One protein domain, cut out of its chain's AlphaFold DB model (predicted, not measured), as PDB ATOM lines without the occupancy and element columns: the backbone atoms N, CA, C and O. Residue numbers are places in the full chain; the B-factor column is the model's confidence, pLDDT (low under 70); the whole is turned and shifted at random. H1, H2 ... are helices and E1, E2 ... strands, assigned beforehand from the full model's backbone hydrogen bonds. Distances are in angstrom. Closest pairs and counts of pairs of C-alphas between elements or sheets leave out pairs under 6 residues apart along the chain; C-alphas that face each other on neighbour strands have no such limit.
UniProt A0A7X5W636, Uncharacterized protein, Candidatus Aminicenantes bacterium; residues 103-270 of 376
ATOM      1  N   GLN A 103     -23.522 -18.904  39.692       57.16
ATOM      2  CA  GLN A 103     -22.238 -18.484  39.115       57.16
ATOM      3  C   GLN A 103     -22.316 -17.017  38.674       57.16
ATOM      4  O   GLN A 103     -23.256 -16.624  37.982       57.16
ATOM      5  N   TYR A 104     -21.317 -16.207  39.024       51.41
ATOM      6  CA  TYR A 104     -21.167 -14.866  38.466       51.41
ATOM      7  C   TYR A 104     -19.748 -14.655  37.959       51.41
ATOM      8  O   TYR A 104     -18.771 -14.967  38.640       51.41
ATOM      9  N   ASP A 105     -19.651 -14.068  36.774       62.47
ATOM     10  CA  ASP A 105     -18.384 -13.707  36.156       62.47
ATOM     11  C   ASP A 105     -18.348 -12.186  35.981       62.47
ATOM     12  O   ASP A 105     -19.196 -11.612  35.295       62.47
ATOM     13  N   VAL A 106     -17.392 -11.516  36.636       59.44
ATOM     14  CA  VAL A 106     -17.172 -10.068  36.481       59.44
ATOM     15  C   VAL A 106     -16.070  -9.849  35.456       59.44
ATOM     16  O   VAL A 106     -14.899 -10.134  35.721       59.44
ATOM     17  N   TYR A 107     -16.435  -9.289  34.309       65.25
ATOM     18  CA  TYR A 107     -15.518  -9.024  33.209       65.25
ATOM     19  C   TYR A 107     -15.121  -7.546  33.190       65.25
ATOM     20  O   TYR A 107     -15.988  -6.683  33.008       65.25
ATOM     21  N   PRO A 108     -13.827  -7.217  33.351       60.50
ATOM     22  CA  PRO A 108     -13.343  -5.888  33.023       60.50
ATOM     23  C   PRO A 108     -13.272  -5.750  31.496       60.50
ATOM     24  O   PRO A 108     -12.566  -6.505  30.834       60.50
ATOM     25  N   TYR A 109     -13.978  -4.775  30.926       61.94
ATOM     26  CA  TYR A 109     -13.804  -4.397  29.515       61.94
ATOM     27  C   TYR A 109     -12.741  -3.307  29.340       61.94
ATOM     28  O   TYR A 109     -12.237  -3.107  28.235       61.94
ATOM     29  N   ARG A 110     -12.381  -2.604  30.423       62.00
ATOM     30  CA  ARG A 110     -11.291  -1.624  30.456       62.00
ATOM     31  C   ARG A 110     -10.429  -1.859  31.692       62.00
ATOM     32  O   ARG A 110     -10.941  -1.925  32.809       62.00
ATOM     33  N   GLU A 111      -9.121  -1.976  31.493       55.53
ATOM     34  CA  GLU A 111      -8.148  -2.163  32.572       55.53
ATOM     35  C   GLU A 111      -7.841  -0.834  33.264       55.53
ATOM     36  O   GLU A 111      -6.813  -0.210  33.025       55.53
ATOM     37  N   THR A 112      -8.742  -0.371  34.129       62.09
ATOM     38  CA  THR A 112      -8.421   0.740  35.042       62.09
ATOM     39  C   THR A 112      -8.078   0.257  36.451       62.09
ATOM     40  O   THR A 112      -7.544   1.030  37.237       62.09
ATOM     41  N   GLY A 113      -8.392  -1.001  36.805       62.75
ATOM     42  CA  GLY A 113      -8.187  -1.589  38.143       62.75
ATOM     43  C   GLY A 113      -9.064  -0.994  39.263       62.75
ATOM     44  O   GLY A 113      -9.353  -1.672  40.246       62.75
ATOM     45  N   LEU A 114      -9.533   0.240  39.082       77.88
ATOM     46  CA  LEU A 114     -10.368   1.030  39.981       77.88
ATOM     47  C   LEU A 114     -11.768   0.428  40.151       77.88
ATOM     48  O   LEU A 114     -12.468   0.216  39.171       77.88
ATOM     49  N   HIS A 115     -12.213   0.238  41.394       87.69
ATOM     50  CA  HIS A 115     -13.531  -0.305  41.778       87.69
ATOM     51  C   HIS A 115     -13.724  -1.820  41.592       87.69
ATOM     52  O   HIS A 115     -14.814  -2.340  41.832       87.69
ATOM     53  N   LYS A 116     -12.691  -2.566  41.170       87.00
ATOM     54  CA  LYS A 116     -12.810  -4.008  40.875       87.00
ATOM     55  C   LYS A 116     -13.345  -4.818  42.062       87.00
ATOM     56  O   LYS A 116     -14.170  -5.710  41.866       87.00
ATOM     57  N   ASN A 117     -12.871  -4.536  43.274       88.69
ATOM     58  CA  ASN A 117     -13.273  -5.281  44.468       88.69
ATOM     59  C   ASN A 117     -14.711  -4.944  44.870       88.69
ATOM     60  O   ASN A 117     -15.491  -5.838  45.180       88.69
ATOM     61  N   GLU A 118     -15.092  -3.678  44.773       93.00
ATOM     62  CA  GLU A 118     -16.439  -3.203  45.059       93.00
ATOM     63  C   GLU A 118     -17.444  -3.773  44.056       93.00
ATOM     64  O   GLU A 118     -18.519  -4.209  44.455       93.00
ATOM     65  N   MET A 119     -17.086  -3.867  42.769       93.31
ATOM     66  CA  MET A 119     -17.955  -4.495  41.768       93.31
ATOM     67  C   MET A 119     -18.129  -5.994  42.023       93.31
ATOM     68  O   MET A 119     -19.227  -6.513  41.835       93.31
ATOM     69  N   LYS A 120     -17.091  -6.689  42.509       89.50
ATOM     70  CA  LYS A 120     -17.221  -8.083  42.965       89.50
ATOM     71  C   LYS A 120     -18.145  -8.207  44.175       89.50
ATOM     72  O   LYS A 120     -18.958  -9.124  44.208       89.50
ATOM     73  N   ILE A 121     -18.045  -7.296  45.143       91.56
ATOM     74  CA  ILE A 121     -18.924  -7.280  46.322       91.56
ATOM     75  C   ILE A 121     -20.377  -7.047  45.895       91.56
ATOM     76  O   ILE A 121     -21.250  -7.817  46.286       91.56
ATOM     77  N   ILE A 122     -20.631  -6.047  45.043       95.19
ATOM     78  CA  ILE A 122     -21.973  -5.760  44.519       95.19
ATOM     79  C   ILE A 122     -22.508  -6.964  43.738       95.19
ATOM     80  O   ILE A 122     -23.612  -7.412  44.023       95.19
ATOM     81  N   ALA A 123     -21.732  -7.545  42.815       93.81
ATOM     82  CA  ALA A 123     -22.145  -8.741  42.075       93.81
ATOM     83  C   ALA A 123     -22.446  -9.928  43.008       93.81
ATOM     84  O   ALA A 123     -23.451 -10.612  42.829       93.81
ATOM     85  N   GLY A 124     -21.634 -10.128  44.050       91.06
ATOM     86  CA  GLY A 124     -21.883 -11.135  45.081       91.06
ATOM     87  C   GLY A 124     -23.164 -10.879  45.881       91.06
ATOM     88  O   GLY A 124     -23.861 -11.819  46.260       91.06
ATOM     89  N   ASP A 125     -23.527  -9.621  46.111       93.06
ATOM     90  CA  ASP A 125     -24.784  -9.262  46.764       93.06
ATOM     91  C   ASP A 125     -26.003  -9.439  45.852       93.06
ATOM     92  O   ASP A 125     -27.049  -9.887  46.329       93.06
ATOM     93  N   VAL A 126     -25.862  -9.175  44.548       95.00
ATOM     94  CA  VAL A 126     -26.871  -9.531  43.536       95.00
ATOM     95  C   VAL A 126     -27.079 -11.042  43.522       95.00
ATOM     96  O   VAL A 126     -28.211 -11.500  43.627       95.00
ATOM     97  N   ASN A 127     -25.995 -11.816  43.493       92.75
ATOM     98  CA  ASN A 127     -26.018 -13.277  43.542       92.75
ATOM     99  C   ASN A 127     -26.803 -13.805  44.753       92.75
ATOM    100  O   ASN A 127     -27.700 -14.630  44.607       92.75
ATOM    101  N   LYS A 128     -26.523 -13.280  45.953       88.00
ATOM    102  CA  LYS A 128     -27.266 -13.637  47.175       88.00
ATOM    103  C   LYS A 128     -28.748 -13.261  47.089       88.00
ATOM    104  O   LYS A 128     -29.592 -14.012  47.572       88.00
ATOM    105  N   ALA A 129     -29.074 -12.103  46.508       91.62
ATOM    106  CA  ALA A 129     -30.461 -11.681  46.330       91.62
ATOM    107  C   ALA A 129     -31.215 -12.619  45.376       91.62
ATOM    108  O   ALA A 129     -32.343 -13.002  45.675       91.62
ATOM    109  N   VAL A 130     -30.581 -13.030  44.275       94.88
ATOM    110  CA  VAL A 130     -31.145 -13.998  43.326       94.88
ATOM    111  C   VAL A 130     -31.374 -15.355  44.000       94.88
ATOM    112  O   VAL A 130     -32.483 -15.876  43.915       94.88
ATOM    113  N   ASP A 131     -30.399 -15.878  44.750       90.56
ATOM    114  CA  ASP A 131     -30.525 -17.152  45.484       90.56
ATOM    115  C   ASP A 131     -31.683 -17.129  46.493       90.56
ATOM    116  O   ASP A 131     -32.524 -18.034  46.526       90.56
ATOM    117  N   LEU A 132     -31.789 -16.053  47.279       87.50
ATOM    118  CA  LEU A 132     -32.885 -15.882  48.231       87.50
ATOM    119  C   LEU A 132     -34.245 -15.841  47.523       87.50
ATOM    120  O   LEU A 132     -35.208 -16.459  47.981       87.50
ATOM    121  N   VAL A 133     -34.326 -15.136  46.395       92.44
ATOM    122  CA  VAL A 133     -35.551 -15.022  45.601       92.44
ATOM    123  C   VAL A 133     -35.940 -16.353  44.976       92.44
ATOM    124  O   VAL A 133     -37.113 -16.709  45.025       92.44
ATOM    125  N   GLN A 134     -34.995 -17.124  44.439       93.50
ATOM    126  CA  GLN A 134     -35.296 -18.450  43.900       93.50
ATOM    127  C   GLN A 134     -35.876 -19.368  44.970       93.50
ATOM    128  O   GLN A 134     -36.900 -20.006  44.729       93.50
ATOM    129  N   LYS A 135     -35.271 -19.391  46.165       88.38
ATOM    130  CA  LYS A 135     -35.781 -20.152  47.316       88.38
ATOM    131  C   LYS A 135     -37.181 -19.693  47.713       88.38
ATOM    132  O   LYS A 135     -38.053 -20.524  47.953       88.38
ATOM    133  N   TYR A 136     -37.410 -18.383  47.723       87.88
ATOM    134  CA  TYR A 136     -38.712 -17.802  48.022       87.88
ATOM    135  C   TYR A 136     -39.784 -18.195  46.987       87.88
ATOM    136  O   TYR A 136     -40.827 -18.719  47.369       87.88
ATOM    137  N   ILE A 137     -39.524 -18.028  45.683       92.00
ATOM    138  CA  ILE A 137     -40.468 -18.424  44.622       92.00
ATOM    139  C   ILE A 137     -40.666 -19.946  44.613       92.00
ATOM    140  O   ILE A 137     -41.767 -20.414  44.358       92.00
ATOM    141  N   ALA A 138     -39.634 -20.743  44.896       90.31
ATOM    142  CA  ALA A 138     -39.776 -22.196  44.982       90.31
ATOM    143  C   ALA A 138     -40.693 -22.623  46.141       90.31
ATOM    144  O   ALA A 138     -41.445 -23.585  45.995       90.31
ATOM    145  N   ALA A 139     -40.649 -21.910  47.271       85.88
ATOM    146  CA  ALA A 139     -41.511 -22.160  48.424       85.88
ATOM    147  C   ALA A 139     -42.949 -21.647  48.220       85.88
ATOM    148  O   ALA A 139     -43.897 -22.298  48.658       85.88
ATOM    149  N   ASP A 140     -43.122 -20.511  47.540       87.19
ATOM    150  CA  ASP A 140     -44.427 -19.927  47.208       87.19
ATOM    151  C   ASP A 140     -44.472 -19.440  45.746       87.19
ATOM    152  O   ASP A 140     -44.373 -18.238  45.476       87.19
ATOM    153  N   PRO A 141     -44.659 -20.343  44.762       91.75
ATOM    154  CA  PRO A 141     -44.627 -19.947  43.354       91.75
ATOM    155  C   PRO A 141     -45.826 -19.087  42.940       91.75
ATOM    156  O   PRO A 141     -45.770 -18.401  41.919       91.75
ATOM    157  N   ALA A 142     -46.905 -19.099  43.728       89.00
ATOM    158  CA  ALA A 142     -48.065 -18.237  43.534       89.00
ATOM    159  C   ALA A 142     -47.866 -16.826  44.120       89.00
ATOM    160  O   ALA A 142     -48.730 -15.974  43.914       89.00
ATOM    161  N   LEU A 143     -46.739 -16.578  44.804       87.44
ATOM    162  CA  LEU A 143     -46.366 -15.312  45.439       87.44
ATOM    163  C   LEU A 143     -47.480 -14.737  46.324       87.44
ATOM    164  O   LEU A 143     -47.678 -13.523  46.367       87.44
ATOM    165  N   THR A 144     -48.198 -15.608  47.033       79.69
ATOM    166  CA  THR A 144     -49.398 -15.272  47.812       79.69
ATOM    167  C   THR A 144     -49.182 -14.137  48.809       79.69
ATOM    168  O   THR A 144     -50.085 -13.331  49.020       79.69
ATOM    169  N   THR A 145     -47.976 -14.020  49.376       71.44
ATOM    170  CA  THR A 145     -47.644 -12.963  50.352       71.44
ATOM    171  C   THR A 145     -47.317 -11.602  49.721       71.44
ATOM    172  O   THR A 145     -47.280 -10.591  50.417       71.44
ATOM    173  N   ILE A 146     -47.097 -11.553  48.404       69.31
ATOM    174  CA  ILE A 146     -46.734 -10.335  47.656       69.31
ATOM    175  C   ILE A 146     -47.932  -9.817  46.841       69.31
ATOM    176  O   ILE A 146     -47.977  -8.647  46.452       69.31
ATOM    177  N   THR A 147     -48.940 -10.659  46.587       54.16
ATOM    178  CA  THR A 147     -50.060 -10.326  45.703       54.16
ATOM    179  C   THR A 147     -51.173  -9.558  46.411       54.16
ATOM    180  O   THR A 147     -52.178 -10.131  46.821       54.16
ATOM    181  N   GLY A 148     -51.004  -8.236  46.471       51.25
ATOM    182  CA  GLY A 148     -52.099  -7.272  46.625       51.25
ATOM    183  C   GLY A 148     -52.161  -6.209  45.515       51.25
ATOM    184  O   GLY A 148     -53.245  -5.724  45.207       51.25
ATOM    185  N   SER A 149     -51.036  -5.852  44.874       52.16
ATOM    186  CA  SER A 149     -50.984  -4.629  44.044       52.16
ATOM    187  C   SER A 149     -50.090  -4.649  42.791       52.16
ATOM    188  O   SER A 149     -50.217  -3.747  41.965       52.16
ATOM    189  N   ASP A 150     -49.221  -5.645  42.579       65.12
ATOM    190  CA  ASP A 150     -48.282  -5.626  41.442       65.12
ATOM    191  C   ASP A 150     -48.867  -6.297  40.180       65.12
ATOM    192  O   ASP A 150     -48.851  -7.521  40.033       65.12
ATOM    193  N   LYS A 151     -49.392  -5.477  39.255       73.25
ATOM    194  CA  LYS A 151     -49.902  -5.907  37.935       73.25
ATOM    195  C   LYS A 151     -48.797  -6.101  36.878       73.25
ATOM    196  O   LYS A 151     -49.118  -6.419  35.735       73.25
ATOM    197  N   GLY A 152     -47.525  -5.884  37.225       87.31
ATOM    198  CA  GLY A 152     -46.388  -5.982  36.309       87.31
ATOM    199  C   GLY A 152     -45.889  -7.415  36.105       87.31
ATOM    200  O   GLY A 152     -46.662  -8.371  36.009       87.31
ATOM    201  N   TYR A 153     -44.564  -7.581  36.053       91.31
ATOM    202  CA  TYR A 153     -43.924  -8.879  35.817       91.31
ATOM    203  C   TYR A 153     -44.300  -9.949  36.852       91.31
ATOM    204  O   TYR A 153     -44.474 -11.113  36.486       91.31
ATOM    205  N   LEU A 154     -44.505  -9.563  38.117       90.94
ATOM    206  CA  LEU A 154     -44.930 -10.491  39.170       90.94
ATOM    207  C   LEU A 154     -46.350 -11.012  38.932       90.94
ATOM    208  O   LEU A 154     -46.574 -12.220  38.991       90.94
ATOM    209  N   GLY A 155     -47.292 -10.132  38.585       90.19
ATOM    210  CA  GLY A 155     -48.653 -10.532  38.224       90.19
ATOM    211  C   GLY A 155     -48.681 -11.450  36.998       90.19
ATOM    212  O   GLY A 155     -49.367 -12.474  37.007       90.19
ATOM    213  N   ALA A 156     -47.877 -11.139  35.975       91.88
ATOM    214  CA  ALA A 156     -47.746 -11.981  34.787       91.88
ATOM    215  C   ALA A 156     -47.215 -13.382  35.129       91.88
ATOM    216  O   ALA A 156     -47.740 -14.374  34.619       91.88
ATOM    217  N   TRP A 157     -46.209 -13.490  36.001       94.38
ATOM    218  CA  TRP A 157     -45.726 -14.778  36.498       94.38
ATOM    219  C   TRP A 157     -46.826 -15.561  37.220       94.38
ATOM    220  O   TRP A 157     -47.111 -16.692  36.830       94.38
ATOM    221  N   VAL A 158     -47.499 -14.950  38.200       91.56
ATOM    222  CA  VAL A 158     -48.549 -15.611  38.994       91.56
ATOM    223  C   VAL A 158     -49.674 -16.139  38.107       91.56
ATOM    224  O   VAL A 158     -50.105 -17.279  38.271       91.56
ATOM    225  N   GLU A 159     -50.132 -15.349  37.135       92.12
ATOM    226  CA  GLU A 159     -51.163 -15.784  36.188       92.12
ATOM    227  C   GLU A 159     -50.687 -16.973  35.340       92.12
ATOM    228  O   GLU A 159     -51.413 -17.943  35.140       92.12
ATOM    229  N   THR A 160     -49.428 -16.958  34.908       94.12
ATOM    230  CA  THR A 160     -48.833 -18.068  34.144       94.12
ATOM    231  C   THR A 160     -48.725 -19.333  34.970       94.12
ATOM    232  O   THR A 160     -49.034 -20.422  34.486       94.12
ATOM    233  N   PHE A 161     -48.318 -19.199  36.228       93.06
ATOM    234  CA  PHE A 161     -48.242 -20.323  37.141       93.06
ATOM    235  C   PHE A 161     -49.639 -20.896  37.420       93.06
ATOM    236  O   PHE A 161     -49.829 -22.107  37.355       93.06
ATOM    237  N   LYS A 162     -50.661 -20.048  37.601       90.88
ATOM    238  CA  LYS A 162     -52.067 -20.482  37.704       90.88
ATOM    239  C   LYS A 162     -52.557 -21.198  36.445       90.88
ATOM    240  O   LYS A 162     -53.258 -22.200  36.559       90.88
ATOM    241  N   GLN A 163     -52.202 -20.723  35.251       92.00
ATOM    242  CA  GLN A 163     -52.531 -21.411  33.995       92.00
ATOM    243  C   GLN A 163     -51.886 -22.793  33.922       92.00
ATOM    244  O   GLN A 163     -52.542 -23.755  33.530       92.00
ATOM    245  N   TYR A 164     -50.633 -22.903  34.357       92.06
ATOM    246  CA  TYR A 164     -49.957 -24.188  34.458       92.06
ATOM    247  C   TYR A 164     -50.669 -25.122  35.448       92.06
ATOM    248  O   TYR A 164     -50.943 -26.266  35.098       92.06
ATOM    249  N   LEU A 165     -51.077 -24.630  36.624       89.38
ATOM    250  CA  LEU A 165     -51.863 -25.414  37.588       89.38
ATOM    251  C   LEU A 165     -53.193 -25.922  37.009       89.38
ATOM    252  O   LEU A 165     -53.614 -27.029  37.331       89.38
ATOM    253  N   LYS A 166     -53.848 -25.141  36.139       90.25
ATOM    254  CA  LYS A 166     -55.087 -25.549  35.452       90.25
ATOM    255  C   LYS A 166     -54.855 -26.633  34.394       90.25
ATOM    256  O   LYS A 166     -55.770 -27.402  34.114       90.25
ATOM    257  N   ASN A 167     -53.667 -26.695  33.794       90.19
ATOM    258  CA  ASN A 167     -53.323 -27.694  32.787       90.19
ATOM    259  C   ASN A 167     -51.882 -28.192  32.951       90.19
ATOM    260  O   ASN A 167     -50.978 -27.823  32.202       90.19
ATOM    261  N   LEU A 168     -51.700 -29.120  33.890       85.88
ATOM    262  CA  LEU A 168     -50.406 -29.734  34.187       85.88
ATOM    263  C   LEU A 168     -49.801 -30.496  32.993       85.88
ATOM    264  O   LEU A 168     -48.602 -30.744  32.962       85.88
ATOM    265  N   LYS A 169     -50.592 -30.848  31.971       83.12
ATOM    266  CA  LYS A 169     -50.091 -31.561  30.785       83.12
ATOM    267  C   LYS A 169     -49.314 -30.658  29.823       83.12
ATOM    268  O   LYS A 169     -48.643 -31.170  28.930       83.12
ATOM    269  N   SER A 170     -49.397 -29.336  29.973       86.31
ATOM    270  CA  SER A 170     -48.749 -28.385  29.069       86.31
ATOM    271  C   SER A 170     -48.101 -27.234  29.823       86.31
ATOM    272  O   SER A 170     -48.724 -26.622  30.684       86.31
ATOM    273  N   ILE A 171     -46.877 -26.880  29.440       87.81
ATOM    274  CA  ILE A 171     -46.204 -25.680  29.940       87.81
ATOM    275  C   ILE A 171     -46.776 -24.466  29.186       87.81
ATOM    276  O   ILE A 171     -46.685 -24.444  27.955       87.81
ATOM    277  N   PRO A 172     -47.357 -23.464  29.871       89.50
ATOM    278  CA  PRO A 172     -47.855 -22.255  29.224       89.50
ATOM    279  C   PRO A 172     -46.765 -21.503  28.454       89.50
ATOM    280  O   PRO A 172     -45.580 -21.541  28.800       89.50
ATOM    281  N   ALA A 173     -47.174 -20.750  27.434       86.31
ATOM    282  CA  ALA A 173     -46.263 -19.872  26.711       86.31
ATOM    283  C   ALA A 173     -45.584 -18.875  27.668       86.31
ATOM    284  O   ALA A 173     -46.210 -18.345  28.586       86.31
ATOM    285  N   PHE A 174     -44.297 -18.608  27.430       88.50
ATOM    286  CA  PHE A 174     -43.471 -17.697  28.232       88.50
ATOM    287  C   PHE A 174     -43.302 -18.083  29.712       88.50
ATOM    288  O   PHE A 174     -42.851 -17.241  30.480       88.50
ATOM    289  N   PHE A 175     -43.599 -19.324  30.124       92.62
ATOM    290  CA  PHE A 175     -43.439 -19.769  31.517       92.62
ATOM    291  C   PHE A 175     -42.057 -19.428  32.092       92.62
ATOM    292  O   PHE A 175     -41.956 -18.712  33.085       92.62
ATOM    293  N   TYR A 176     -40.992 -19.856  31.414       91.56
ATOM    294  CA  TYR A 176     -39.616 -19.616  31.855       91.56
ATOM    295  C   TYR A 176     -39.203 -18.141  31.779       91.56
ATOM    296  O   TYR A 176     -38.526 -17.646  32.674       91.56
ATOM    297  N   ALA A 177     -39.647 -17.413  30.749       90.62
ATOM    298  CA  ALA A 177     -39.356 -15.985  30.619       90.62
ATOM    299  C   ALA A 177     -40.024 -15.171  31.738       90.62
ATOM    300  O   ALA A 177     -39.400 -14.308  32.344       90.62
ATOM    301  N   ARG A 178     -41.286 -15.479  32.059       94.94
ATOM    302  CA  ARG A 178     -42.023 -14.819  33.144       94.94
ATOM    303  C   ARG A 178     -41.468 -15.193  34.517       94.94
ATOM    304  O   ARG A 178     -41.445 -14.330  35.387       94.94
ATOM    305  N   TYR A 179     -40.980 -16.425  34.694       95.50
ATOM    306  CA  TYR A 179     -40.215 -16.795  35.886       95.50
ATOM    307  C   TYR A 179     -38.961 -15.923  36.028       95.50
ATOM    308  O   TYR A 179     -38.753 -15.336  37.085       95.50
ATOM    309  N   GLY A 180     -38.175 -15.773  34.956       95.38
ATOM    310  CA  GLY A 180     -36.987 -14.913  34.957       95.38
ATOM    311  C   GLY A 180     -37.297 -13.466  35.317       95.38
ATOM    312  O   GLY A 180     -36.722 -12.943  36.268       95.38
ATOM    313  N   TYR A 181     -38.319 -12.872  34.697       94.38
ATOM    314  CA  TYR A 181     -38.751 -11.518  35.053       94.38
ATOM    315  C   TYR A 181     -39.194 -11.390  36.517       94.38
ATOM    316  O   TYR A 181     -39.002 -10.337  37.129       94.38
ATOM    317  N   ALA A 182     -39.789 -12.435  37.102       94.69
ATOM    318  CA  ALA A 182     -40.135 -12.433  38.518       94.69
ATOM    319  C   ALA A 182     -38.892 -12.485  39.417       94.69
ATOM    320  O   ALA A 182     -38.825 -11.729  40.391       94.69
ATOM    321  N   VAL A 183     -37.901 -13.313  39.065       96.00
ATOM    322  CA  VAL A 183     -36.605 -13.377  39.758       96.00
ATOM    323  C   VAL A 183     -35.900 -12.021  39.711       96.00
ATOM    324  O   VAL A 183     -35.579 -11.470  40.763       96.00
ATOM    325  N   GLU A 184     -35.738 -11.444  38.518       95.62
ATOM    326  CA  GLU A 184     -35.138 -10.120  38.298       95.62
ATOM    327  C   GLU A 184     -35.837  -9.044  39.138       95.62
ATOM    328  O   GLU A 184     -35.197  -8.311  39.897       95.62
ATOM    329  N   THR A 185     -37.170  -8.982  39.052       94.12
ATOM    330  CA  THR A 185     -37.976  -7.964  39.737       94.12
ATOM    331  C   THR A 185     -37.826  -8.054  41.254       94.12
ATOM    332  O   THR A 185     -37.620  -7.034  41.918       94.12
ATOM    333  N   LEU A 186     -37.931  -9.256  41.829       93.19
ATOM    334  CA  LEU A 186     -37.812  -9.441  43.277       93.19
ATOM    335  C   LEU A 186     -36.379  -9.205  43.763       93.19
ATOM    336  O   LEU A 186     -36.197  -8.546  44.787       93.19
ATOM    337  N   ALA A 187     -35.367  -9.665  43.021       95.25
ATOM    338  CA  ALA A 187     -33.967  -9.441  43.373       95.25
ATOM    339  C   ALA A 187     -33.645  -7.939  43.381       95.25
ATOM    340  O   ALA A 187     -33.084  -7.433  44.353       95.25
ATOM    341  N   CYS A 188     -34.099  -7.196  42.367       95.19
ATOM    342  CA  CYS A 188     -33.956  -5.740  42.320       95.19
ATOM    343  C   CYS A 188     -34.647  -5.057  43.513       95.19
ATOM    344  O   CYS A 188     -34.042  -4.201  44.155       95.19
ATOM    345  N   LYS A 189     -35.873  -5.467  43.881       91.06
ATOM    346  CA  LYS A 189     -36.581  -4.938  45.066       91.06
ATOM    347  C   LYS A 189     -35.837  -5.204  46.381       91.06
ATOM    348  O   LYS A 189     -35.890  -4.372  47.284       91.06
ATOM    349  N   LEU A 190     -35.150  -6.342  46.519       89.19
ATOM    350  CA  LEU A 190     -34.312  -6.620  47.693       89.19
ATOM    351  C   LEU A 190     -33.082  -5.711  47.732       89.19
ATOM    352  O   LEU A 190     -32.753  -5.158  48.780       89.19
ATOM    353  N   LEU A 191     -32.424  -5.533  46.587       93.06
ATOM    354  CA  LEU A 191     -31.227  -4.704  46.467       93.06
ATOM    355  C   LEU A 191     -31.521  -3.217  46.692       93.06
ATOM    356  O   LEU A 191     -30.692  -2.534  47.282       93.06
ATOM    357  N   GLN A 192     -32.705  -2.730  46.304       91.88
ATOM    358  CA  GLN A 192     -33.160  -1.353  46.555       91.88
ATOM    359  C   GLN A 192     -33.167  -0.961  48.038       91.88
ATOM    360  O   GLN A 192     -33.116   0.224  48.352       91.88
ATOM    361  N   LYS A 193     -33.239  -1.934  48.955       86.31
ATOM    362  CA  LYS A 193     -33.257  -1.689  50.405       86.31
ATOM    363  C   LYS A 193     -31.863  -1.501  51.011       86.31
ATOM    364  O   LYS A 193     -31.764  -1.134  52.178       86.31
ATOM    365  N   LYS A 194     -30.800  -1.799  50.261       90.19
ATOM    366  CA  LYS A 194     -29.412  -1.687  50.719       90.19
ATOM    367  C   LYS A 194     -28.811  -0.349  50.285       90.19
ATOM    368  O   LYS A 194     -29.048   0.102  49.166       90.19
ATOM    369  N   ASP A 195     -28.001   0.255  51.153       94.00
ATOM    370  CA  ASP A 195     -27.174   1.414  50.798       94.00
ATOM    371  C   ASP A 195     -25.826   0.925  50.249       94.00
ATOM    372  O   ASP A 195     -25.154   0.107  50.875       94.00
ATOM    373  N   TYR A 196     -25.444   1.422  49.072       95.06
ATOM    374  CA  TYR A 196     -24.204   1.063  48.378       95.06
ATOM    375  C   TYR A 196     -23.247   2.251  48.234       95.06
ATOM    376  O   TYR A 196     -22.357   2.212  47.386       95.06
ATOM    377  N   LYS A 197     -23.399   3.321  49.029       95.00
ATOM    378  CA  LYS A 197     -22.511   4.495  48.962       95.00
ATOM    379  C   LYS A 197     -21.015   4.118  48.932       95.00
ATOM    380  O   LYS A 197     -20.586   3.244  49.681       95.00
ATOM    381  N   PRO A 198     -20.207   4.798  48.094       96.38
ATOM    382  CA  PRO A 198     -20.566   5.950  47.257       96.38
ATOM    383  C   PRO A 198     -21.246   5.579  45.922       96.38
ATOM    384  O   PRO A 198     -21.440   6.452  45.076       96.38
ATOM    385  N   TYR A 199     -21.578   4.307  45.703       97.38
ATOM    386  CA  TYR A 199     -22.225   3.828  44.488       97.38
ATOM    387  C   TYR A 199     -23.743   3.998  44.548       97.38
ATOM    388  O   TYR A 199     -24.372   3.891  45.602       97.38
ATOM    389  N   LYS A 200     -24.344   4.227  43.381       97.25
ATOM    390  CA  LYS A 200     -25.795   4.244  43.192       97.25
ATOM    391  C   LYS A 200     -26.194   3.065  42.319       97.25
ATOM    392  O   LYS A 200     -25.653   2.916  41.228       97.25
ATOM    393  N   LEU A 201     -27.161   2.273  42.769       97.50
ATOM    394  CA  LEU A 201     -27.783   1.254  41.928       97.50
ATOM    395  C   LEU A 201     -29.021   1.833  41.247       97.50
ATOM    396  O   LEU A 201     -29.888   2.418  41.899       97.50
ATOM    397  N   LEU A 202     -29.094   1.672  39.933       96.75
ATOM    398  CA  LEU A 202     -30.292   1.903  39.140       96.75
ATOM    399  C   LEU A 202     -30.767   0.554  38.606       96.75
ATOM    400  O   LEU A 202     -29.950  -0.294  38.259       96.75
ATOM    401  N   PHE A 203     -32.077   0.354  38.536       95.81
ATOM    402  CA  PHE A 203     -32.665  -0.937  38.189       95.81
ATOM    403  C   PHE A 203     -33.481  -0.812  36.909       95.81
ATOM    404  O   PHE A 203     -34.217   0.162  36.753       95.81
ATOM    405  N   GLN A 204     -33.374  -1.807  36.026       90.31
ATOM    406  CA  GLN A 204     -34.182  -1.932  34.809       90.31
ATOM    407  C   GLN A 204     -34.111  -0.692  33.890       90.31
ATOM    408  O   GLN A 204     -35.085  -0.332  33.224       90.31
ATOM    409  N   VAL A 205     -32.954  -0.021  33.853       91.75
ATOM    410  CA  VAL A 205     -32.741   1.188  33.042       91.75
ATOM    411  C   VAL A 205     -32.556   0.805  31.578       91.75
ATOM    412  O   VAL A 205     -31.817  -0.119  31.251       91.75
ATOM    413  N   SER A 206     -33.230   1.520  30.680       90.12
ATOM    414  CA  SER A 206     -33.130   1.277  29.238       90.12
ATOM    415  C   SER A 206     -32.085   2.185  28.584       90.12
ATOM    416  O   SER A 206     -32.112   3.402  28.748       90.12
ATOM    417  N   HIS A 207     -31.209   1.586  27.782       87.88
ATOM    418  CA  HIS A 207     -30.191   2.224  26.950       87.88
ATOM    419  C   HIS A 207     -30.375   1.780  25.492       87.88
ATOM    420  O   HIS A 207     -29.809   0.781  25.037       87.88
ATOM    421  N   GLY A 208     -31.216   2.504  24.749       86.06
ATOM    422  CA  GLY A 208     -31.591   2.126  23.385       86.06
ATOM    423  C   GLY A 208     -32.304   0.770  23.358       86.06
ATOM    424  O   GLY A 208     -33.370   0.616  23.943       86.06
ATOM    425  N   HIS A 209     -31.710  -0.223  22.690       80.94
ATOM    426  CA  HIS A 209     -32.252  -1.589  22.602       80.94
ATOM    427  C   HIS A 209     -31.753  -2.529  23.704       80.94
ATOM    428  O   HIS A 209     -31.978  -3.735  23.642       80.94
ATOM    429  N   THR A 210     -31.015  -2.009  24.681       83.94
ATOM    430  CA  THR A 210     -30.474  -2.795  25.789       83.94
ATOM    431  C   THR A 210     -31.023  -2.311  27.104       83.94
ATOM    432  O   THR A 210     -31.183  -1.116  27.316       83.94
ATOM    433  N   ARG A 211     -31.296  -3.255  27.997       90.50
ATOM    434  CA  ARG A 211     -31.789  -2.986  29.337       90.50
ATOM    435  C   ARG A 211     -31.029  -3.889  30.305       90.50
ATOM    436  O   ARG A 211     -31.410  -5.051  30.409       90.50
ATOM    437  N   PRO A 212     -29.936  -3.409  30.920       92.94
ATOM    438  CA  PRO A 212     -29.307  -4.112  32.025       92.94
ATOM    439  C   PRO A 212     -30.284  -4.180  33.194       92.94
ATOM    440  O   PRO A 212     -31.018  -3.216  33.450       92.94
ATOM    441  N   ASP A 213     -30.266  -5.282  33.933       95.75
ATOM    442  CA  ASP A 213     -31.114  -5.393  35.117       95.75
ATOM    443  C   ASP A 213     -30.680  -4.417  36.205       95.75
ATOM    444  O   ASP A 213     -31.526  -3.811  36.871       95.75
ATOM    445  N   ILE A 214     -29.366  -4.233  36.356       97.56
ATOM    446  CA  ILE A 214     -28.758  -3.334  37.334       97.56
ATOM    447  C   ILE A 214     -27.641  -2.520  36.673       97.56
ATOM    448  O   ILE A 214     -26.745  -3.053  36.017       97.56
ATOM    449  N   VAL A 215     -27.659  -1.212  36.910       96.69
ATOM    450  CA  VAL A 215     -26.612  -0.265  36.523       96.69
ATOM    451  C   VAL A 215     -25.990   0.316  37.789       96.69
ATOM    452  O   VAL A 215     -26.692   0.857  38.643       96.69
ATOM    453  N   VAL A 216     -24.666   0.222  37.909       97.06
ATOM    454  CA  VAL A 216     -23.892   0.792  39.017       97.06
ATOM    455  C   VAL A 216     -23.292   2.117  38.574       97.06
ATOM    456  O   VAL A 216     -22.471   2.165  37.655       97.06
ATOM    457  N   GLY A 217     -23.696   3.192  39.241       96.31
ATOM    458  CA  GLY A 217     -23.187   4.540  39.034       96.31
ATOM    459  C   GLY A 217     -22.200   4.977  40.117       96.31
ATOM    460  O   GLY A 217     -22.389   4.670  41.293       96.31
ATOM    461  N   TRP A 218     -21.186   5.751  39.736       95.94
ATOM    462  CA  TRP A 218     -20.265   6.452  40.634       95.94
ATOM    463  C   TRP A 218     -19.915   7.822  40.050       95.94
ATOM    464  O   TRP A 218     -19.560   7.909  38.878       95.94
ATOM    465  N   LYS A 219     -20.032   8.899  40.842       91.00
ATOM    466  CA  LYS A 219     -19.718  10.285  40.423       91.00
ATOM    467  C   LYS A 219     -20.254  10.641  39.017       91.00
ATOM    468  O   LYS A 219     -19.516  11.121  38.163       91.00
ATOM    469  N   ASN A 220     -21.543  10.381  38.785       90.94
ATOM    470  CA  ASN A 220     -22.272  10.612  37.524       90.94
ATOM    471  C   ASN A 220     -21.869   9.734  36.325       90.94
ATOM    472  O   ASN A 220     -22.366   9.953  35.224       90.94
ATOM    473  N   GLN A 221     -21.019   8.725  36.517       93.19
ATOM    474  CA  GLN A 221     -20.655   7.767  35.475       93.19
ATOM    475  C   GLN A 221     -21.215   6.381  35.778       93.19
ATOM    476  O   GLN A 221     -21.199   5.931  36.920       93.19
ATOM    477  N   GLU A 222     -21.670   5.680  34.743       94.25
ATOM    478  CA  GLU A 222     -22.014   4.260  34.831       94.25
ATOM    479  C   GLU A 222     -20.745   3.423  34.721       94.25
ATOM    480  O   GLU A 222     -20.110   3.359  33.664       94.25
ATOM    481  N   ILE A 223     -20.375   2.780  35.824       92.38
ATOM    482  CA  ILE A 223     -19.139   2.008  35.919       92.38
ATOM    483  C   ILE A 223     -19.366   0.519  35.664       92.38
ATOM    484  O   ILE A 223     -18.484  -0.135  35.106       92.38
ATOM    485  N   ALA A 224     -20.545  -0.012  36.000       93.44
ATOM    486  CA  ALA A 224     -20.852  -1.421  35.786       93.44
ATOM    487  C   ALA A 224     -22.291  -1.664  35.349       93.44
ATOM    488  O   ALA A 224     -23.206  -1.007  35.842       93.44
ATOM    489  N   TRP A 225     -22.479  -2.651  34.476       94.38
ATOM    490  CA  TRP A 225     -23.788  -3.189  34.100       94.38
ATOM    491  C   TRP A 225     -23.869  -4.669  34.466       94.38
ATOM    492  O   TRP A 225     -22.974  -5.441  34.129       94.38
ATOM    493  N   LEU A 226     -24.928  -5.067  35.161       94.38
ATOM    494  CA  LEU A 226     -25.122  -6.428  35.642       94.38
ATOM    495  C   LEU A 226     -26.469  -6.944  35.122       94.38
ATOM    496  O   LEU A 226     -27.478  -6.243  35.223       94.38
ATOM    497  N   ASP A 227     -26.468  -8.152  34.563       94.06
ATOM    498  CA  ASP A 227     -27.647  -8.862  34.045       94.06
ATOM    499  C   ASP A 227     -27.845 -10.126  34.894       94.06
ATOM    500  O   ASP A 227     -26.882 -10.825  35.219       94.06
ATOM    501  N   ILE A 228     -29.084 -10.420  35.263       94.94
ATOM    502  CA  ILE A 228     -29.500 -11.665  35.893       94.94
ATOM    503  C   ILE A 228     -30.008 -12.555  34.764       94.94
ATOM    504  O   ILE A 228     -30.899 -12.192  34.007       94.94
ATOM    505  N   THR A 229     -29.413 -13.727  34.591       91.06
ATOM    506  CA  THR A 229     -29.686 -14.584  33.435       91.06
ATOM    507  C   THR A 229     -29.898 -16.023  33.878       91.06
ATOM    508  O   THR A 229     -29.308 -16.501  34.838       91.06
ATOM    509  N   SER A 230     -30.770 -16.738  33.182       90.19
ATOM    510  CA  SER A 230     -30.940 -18.178  33.379       90.19
ATOM    511  C   SER A 230     -29.675 -18.942  32.975       90.19
ATOM    512  O   SER A 230     -29.121 -18.670  31.908       90.19
ATOM    513  N   GLU A 231     -29.283 -19.974  33.728       84.75
ATOM    514  CA  GLU A 231     -28.235 -20.923  33.311       84.75
ATOM    515  C   GLU A 231     -28.529 -21.579  31.952       84.75
ATOM    516  O   GLU A 231     -27.607 -21.964  31.243       84.75
ATOM    517  N   GLY A 232     -29.800 -21.648  31.536       76.06
ATOM    518  CA  GLY A 232     -30.193 -22.130  30.207       76.06
ATOM    519  C   GLY A 232     -29.908 -21.153  29.055       76.06
ATOM    520  O   GLY A 232     -30.248 -21.453  27.914       76.06
ATOM    521  N   SER A 233     -29.346 -19.972  29.328       76.31
ATOM    522  CA  SER A 233     -29.000 -18.963  28.319       76.31
ATOM    523  C   SER A 233     -27.684 -18.234  28.656       76.31
ATOM    524  O   SER A 233     -27.672 -17.000  28.691       76.31
ATOM    525  N   PRO A 234     -26.569 -18.949  28.897       73.31
ATOM    526  CA  PRO A 234     -25.324 -18.325  29.328       73.31
ATOM    527  C   PRO A 234     -24.704 -17.477  28.209       73.31
ATOM    528  O   PRO A 234     -24.877 -17.750  27.014       73.31
ATOM    529  N   GLY A 235     -23.952 -16.446  28.592       69.88
ATOM    530  CA  GLY A 235     -23.267 -15.547  27.669       69.88
ATOM    531  C   GLY A 235     -24.215 -14.667  26.855       69.88
ATOM    532  O   GLY A 235     -23.821 -14.151  25.803       69.88
ATOM    533  N   HIS A 236     -25.458 -14.471  27.301       71.00
ATOM    534  CA  HIS A 236     -26.431 -13.654  26.581       71.00
ATOM    535  C   HIS A 236     -25.943 -12.203  26.495       71.00
ATOM    536  O   HIS A 236     -26.017 -11.591  25.427       71.00
ATOM    537  N   ILE A 237     -25.325 -11.672  27.555       75.31
ATOM    538  CA  ILE A 237     -24.749 -10.318  27.521       75.31
ATOM    539  C   ILE A 237     -23.643 -10.162  26.465       75.31
ATOM    540  O   ILE A 237     -23.505  -9.096  25.866       75.31
ATOM    541  N   LEU A 238     -22.885 -11.228  26.182       68.50
ATOM    542  CA  LEU A 238     -21.798 -11.220  25.196       68.50
ATOM    543  C   LEU A 238     -22.335 -11.274  23.763       68.50
ATOM    544  O   LEU A 238     -21.741 -10.692  22.850       68.50
ATOM    545  N   LYS A 239     -23.479 -11.942  23.578       69.12
ATOM    546  CA  LYS A 239     -24.193 -12.030  22.299       69.12
ATOM    547  C   LYS A 239     -24.919 -10.726  21.942       69.12
ATOM    548  O   LYS A 239     -25.091 -10.439  20.758       69.12
ATOM    549  N   LYS A 240     -25.307  -9.900  22.924       69.94
ATOM    550  CA  LYS A 240     -25.956  -8.589  22.708       69.94
ATOM    551  C   LYS A 240     -24.978  -7.596  22.030       69.94
ATOM    552  O   LYS A 240     -24.240  -6.862  22.687       69.94
ATOM    553  N   GLN A 241     -24.952  -7.557  20.690       56.34
ATOM    554  CA  GLN A 241     -24.189  -6.562  19.913       56.34
ATOM    555  C   GLN A 241     -24.831  -5.159  19.973       56.34
ATOM    556  O   GLN A 241     -26.048  -5.028  20.042       56.34
ATOM    557  N   GLY A 242     -24.016  -4.094  19.905       59.81
ATOM    558  CA  GLY A 242     -24.482  -2.705  19.684       59.81
ATOM    559  C   GLY A 242     -25.065  -1.971  20.901       59.81
ATOM    560  O   GLY A 242     -25.464  -0.819  20.807       59.81
ATOM    561  N   ALA A 243     -25.075  -2.631  22.049       61.44
ATOM    562  CA  ALA A 243     -25.783  -2.252  23.266       61.44
ATOM    563  C   ALA A 243     -25.057  -1.295  24.224       61.44
ATOM    564  O   ALA A 243     -25.649  -0.795  25.174       61.44
ATOM    565  N   GLY A 244     -23.745  -1.129  24.051       74.62
ATOM    566  CA  GLY A 244     -22.891  -0.458  25.033       74.62
ATOM    567  C   GLY A 244     -22.311  -1.367  26.125       74.62
ATOM    568  O   GLY A 244     -21.433  -0.895  26.838       74.62
ATOM    569  N   TRP A 245     -22.673  -2.663  26.206       83.81
ATOM    570  CA  TRP A 245     -22.075  -3.621  27.165       83.81
ATOM    571  C   TRP A 245     -20.538  -3.594  27.137       83.81
ATOM    572  O   TRP A 245     -19.898  -3.455  28.171       83.81
ATOM    573  N   LYS A 246     -19.944  -3.627  25.936       80.75
ATOM    574  CA  LYS A 246     -18.481  -3.591  25.735       80.75
ATOM    575  C   LYS A 246     -17.827  -2.246  26.073       80.75
ATOM    576  O   LYS A 246     -16.607  -2.162  26.141       80.75
ATOM    577  N   ASN A 247     -18.621  -1.187  26.236       81.69
ATOM    578  CA  ASN A 247     -18.128   0.161  26.521       81.69
ATOM    579  C   ASN A 247     -18.110   0.476  28.022       81.69
ATOM    580  O   ASN A 247     -17.619   1.538  28.403       81.69
ATOM    581  N   ARG A 248     -18.653  -0.408  28.868       86.38
ATOM    582  CA  ARG A 248     -18.624  -0.257  30.328       86.38
ATOM    583  C   ARG A 248     -17.286  -0.697  30.892       86.38
ATOM    584  O   ARG A 248     -16.573  -1.455  30.254       86.38
ATOM    585  N   TYR A 249     -16.921  -0.201  32.072       88.81
ATOM    586  CA  TYR A 249     -15.687  -0.644  32.726       88.81
ATOM    587  C   TYR A 249     -15.830  -2.087  33.201       88.81
ATOM    588  O   TYR A 249     -14.936  -2.900  32.972       88.81
ATOM    589  N   TYR A 250     -16.993  -2.404  33.768       89.88
ATOM    590  CA  TYR A 250     -17.331  -3.728  34.266       89.88
ATOM    591  C   TYR A 250     -18.661  -4.211  33.700       89.88
ATOM    592  O   TYR A 250     -19.623  -3.447  33.582       89.88
ATOM    593  N   VAL A 251     -18.734  -5.503  33.399       90.12
ATOM    594  CA  VAL A 251     -20.009  -6.194  33.212       90.12
ATOM    595  C   VAL A 251     -20.049  -7.457  34.051       90.12
ATOM    596  O   VAL A 251     -19.005  -8.063  34.296       90.12
ATOM    597  N   ALA A 252     -21.242  -7.867  34.464       90.31
ATOM    598  CA  ALA A 252     -21.437  -9.166  35.091       90.31
ATOM    599  C   ALA A 252     -22.702  -9.849  34.577       90.31
ATOM    600  O   ALA A 252     -23.720  -9.196  34.347       90.31
ATOM    601  N   GLU A 253     -22.627 -11.167  34.433       89.38
ATOM    602  CA  GLU A 253     -23.785 -12.035  34.224       89.38
ATOM    603  C   GLU A 253     -23.937 -12.899  35.480       89.38
ATOM    604  O   GLU A 253     -23.037 -13.671  35.811       89.38
ATOM    605  N   ILE A 254     -25.037 -12.716  36.211       93.12
ATOM    606  CA  ILE A 254     -25.375 -13.480  37.414       93.12
ATOM    607  C   ILE A 254     -26.329 -14.583  36.978       93.12
ATOM    608  O   ILE A 254     -27.458 -14.301  36.570       93.12
ATOM    609  N   ARG A 255     -25.871 -15.834  37.035       90.50
ATOM    610  CA  ARG A 255     -26.559 -16.967  36.417       90.50
ATOM    611  C   ARG A 255     -27.290 -17.833  37.426       90.50
ATOM    612  O   ARG A 255     -26.652 -18.352  38.331       90.50
ATOM    613  N   TYR A 256     -28.595 -18.022  37.244       90.62
ATOM    614  CA  TYR A 256     -29.438 -18.792  38.159       90.62
ATOM    615  C   TYR A 256     -30.036 -20.046  37.518       90.62
ATOM    616  O   TYR A 256     -30.382 -20.055  36.333       90.62
ATOM    617  N   ASP A 257     -30.244 -21.083  38.329       89.31
ATOM    618  CA  ASP A 257     -30.867 -22.328  37.877       89.31
ATOM    619  C   ASP A 257     -32.338 -22.124  37.504       89.31
ATOM    620  O   ASP A 257     -33.181 -21.780  38.338       89.31
ATOM    621  N   MET A 258     -32.693 -22.377  36.246       89.50
ATOM    622  CA  MET A 258     -34.097 -22.352  35.843       89.50
ATOM    623  C   MET A 258     -34.825 -23.564  36.444       89.50
ATOM    624  O   MET A 258     -34.516 -24.700  36.072       89.50
ATOM    625  N   PRO A 259     -35.819 -23.375  37.331       89.94
ATOM    626  CA  PRO A 259     -36.538 -24.500  37.891       89.94
ATOM    627  C   PRO A 259     -37.406 -25.152  36.822       89.94
ATOM    628  O   PRO A 259     -37.945 -24.511  35.913       89.94
ATOM    629  N   THR A 260     -37.609 -26.451  36.979       88.31
ATOM    630  CA  THR A 260     -38.566 -27.160  36.151       88.31
ATOM    631  C   THR A 260     -39.982 -26.915  36.702       88.31
ATOM    632  O   THR A 260     -40.164 -26.791  37.915       88.31
ATOM    633  N   PRO A 261     -41.037 -26.881  35.868       87.75
ATOM    634  CA  PRO A 261     -42.403 -26.686  36.364       87.75
ATOM    635  C   PRO A 261     -42.819 -27.652  37.499       87.75
ATOM    636  O   PRO A 261     -43.505 -27.263  38.436       87.75
ATOM    637  N   ALA A 262     -42.360 -28.904  37.466       83.38
ATOM    638  CA  ALA A 262     -42.508 -29.920  38.503       83.38
ATOM    639  C   ALA A 262     -41.745 -29.602  39.799       83.38
ATOM    640  O   ALA A 262     -42.251 -29.922  40.871       83.38
ATOM    641  N   SER A 263     -40.557 -28.985  39.746       85.69
ATOM    642  CA  SER A 263     -39.826 -28.635  40.973       85.69
ATOM    643  C   SER A 263     -40.542 -27.534  41.756       85.69
ATOM    644  O   SER A 263     -40.631 -27.627  42.977       85.69
ATOM    645  N   LEU A 264     -41.158 -26.570  41.064       86.69
ATOM    646  CA  LEU A 264     -42.000 -25.539  41.687       86.69
ATOM    647  C   LEU A 264     -43.250 -26.127  42.354       86.69
ATOM    648  O   LEU A 264     -43.730 -25.627  43.366       86.69
ATOM    649  N   LEU A 265     -43.759 -27.230  41.816       83.44
ATOM    650  CA  LEU A 265     -44.916 -27.919  42.369       83.44
ATOM    651  C   LEU A 265     -44.601 -28.709  43.637       83.44
ATOM    652  O   LEU A 265     -45.476 -28.828  44.488       83.44
ATOM    653  N   LYS A 266     -43.363 -29.188  43.812       74.31
ATOM    654  CA  LYS A 266     -42.932 -29.849  45.059       74.31
ATOM    655  C   LYS A 266     -42.988 -28.905  46.266       74.31
ATOM    656  O   LYS A 266     -43.257 -29.364  47.371       74.31
ATOM    657  N   GLY A 267     -42.780 -27.602  46.057       64.81
ATOM    658  CA  GLY A 267     -42.958 -26.579  47.095       64.81
ATOM    659  C   GLY A 267     -44.426 -26.324  47.453       64.81
ATOM    660  O   GLY A 267     -44.745 -25.978  48.589       64.81
ATOM    661  N   SER A 268     -45.351 -26.577  46.519       62.09
ATOM    662  CA  SER A 268     -46.789 -26.502  46.772       62.09
ATOM    663  C   SER A 268     -47.286 -27.816  47.395       62.09
ATOM    664  O   SER A 268     -47.304 -28.855  46.746       62.09
ATOM    665  N   LYS A 269     -47.694 -27.797  48.669       58.59
ATOM    666  CA  LYS A 269     -48.036 -28.973  49.510       58.59
ATOM    667  C   LYS A 269     -49.189 -29.897  49.018       58.59
ATOM    668  O   LYS A 269     -49.775 -30.601  49.832       58.59
ATOM    669  N   LYS A 270     -49.586 -29.896  47.738       56.56
ATOM    670  CA  LYS A 270     -50.847 -30.496  47.250       56.56
ATOM    671  C   LYS A 270     -50.745 -31.375  45.995       56.56
ATOM    672  O   LYS A 270     -51.728 -31.474  45.268       56.56
TER     673      LYS A 270
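What this domain is: This is residues 103 to 270 of the 376 residues of an uncharacterized protein of Candidatus Aminicenantes bacterium (UniProt A0A7X5W636). A twisted five-stranded sheet is covered on one face by the long helix H1, which runs along the strands, with H3 slanting across it over E4. Beyond the sheet, H2 folds back on H3 as a helical hairpin and H5 packs on the far end of H1, which draws the domain out lengthwise. The printed part has 168 residues with five named helices and five named strands, in the order E1 H1 H2 H3 E2 E3 E4 H4 E5 H5. The sheet is mixed, in the order E1 E5 E4 E3 E2, and the class is mixed, helices and strands. The whole is compact by its radius of gyration of the C-alphas, 16.8 A, yet elongated, spanning 54 by 32 by 26 A.

Where its parts are: Find C-alpha 103 at (-22.238, -18.484, 39.115), where E1, residues 103 to 108, begins. H1, residues 116 to 139, starts at (-12.810, -4.008, 40.875) and runs 34.8 A. Next come H2, residues 153 to 166, 20.1 A, and H3, residues 175 to 191, 24.5 A. E2, residues 200 to 203, E3, residues 214 to 218, and E4, residues 221 to 230, 28.0 A, follow. After H4, residues 236 to 239, E5 takes residues 250 to 256, 19.7 A. H5, residues 261 to 267, ends at (-42.958, -26.579, 47.095).

How they stand to each other: Start at edge strand E1, antiparallel to E5, with N 107 and O 251 at 2.8 A. E5 is parallel to E4, with N 254 and O 227 at 2.8 A; E4, H4, E5 form a strand-helix-strand unit, two parallel strands joined through a helix, with a right-handed crossover. E2 E3 E4 are a meander, each strand antiparallel to the one before: look at N 216 and O 224, 2.8 A, and N 202 and O 215, 2.8 A. H1 and H3 on one face of the sheet make two layers. H1 lies over E5 and E4, height 7.3 A. H3 lies over E4, slantwise at 42 degrees on the local plane. H1, with residues 125 to 134 alone, touches H3, closest C-alphas Ala 129 and Ala 187, 5.1 A. H2 touches H3, closest C-alphas Trp 157 and Arg 178, 5.0 A, at a steep tilt of 39 degrees, opposite ways. H1, with residues 137 to 139 alone, touches H5, closest C-alphas Ala 139 and Gly 267, 4.8 A. H4 only grazes the sheet with residues 236 to 238. Every O i to N i+4 pair is within hydrogen-bond range in H1, H2 and H3; H5 has 2 of 3, and H4 is too short for one.

The domain as a whole: The C-alphas farthest apart are those of Thr 112 and Lys 270, 54.1 A. The printed part has no cut; the link from H1 to H2, 13 residues, is long. Look for pLDDT under 70 at residues 103 to 113, 146 to 150, 235, 238 to 243 and 267 to 270.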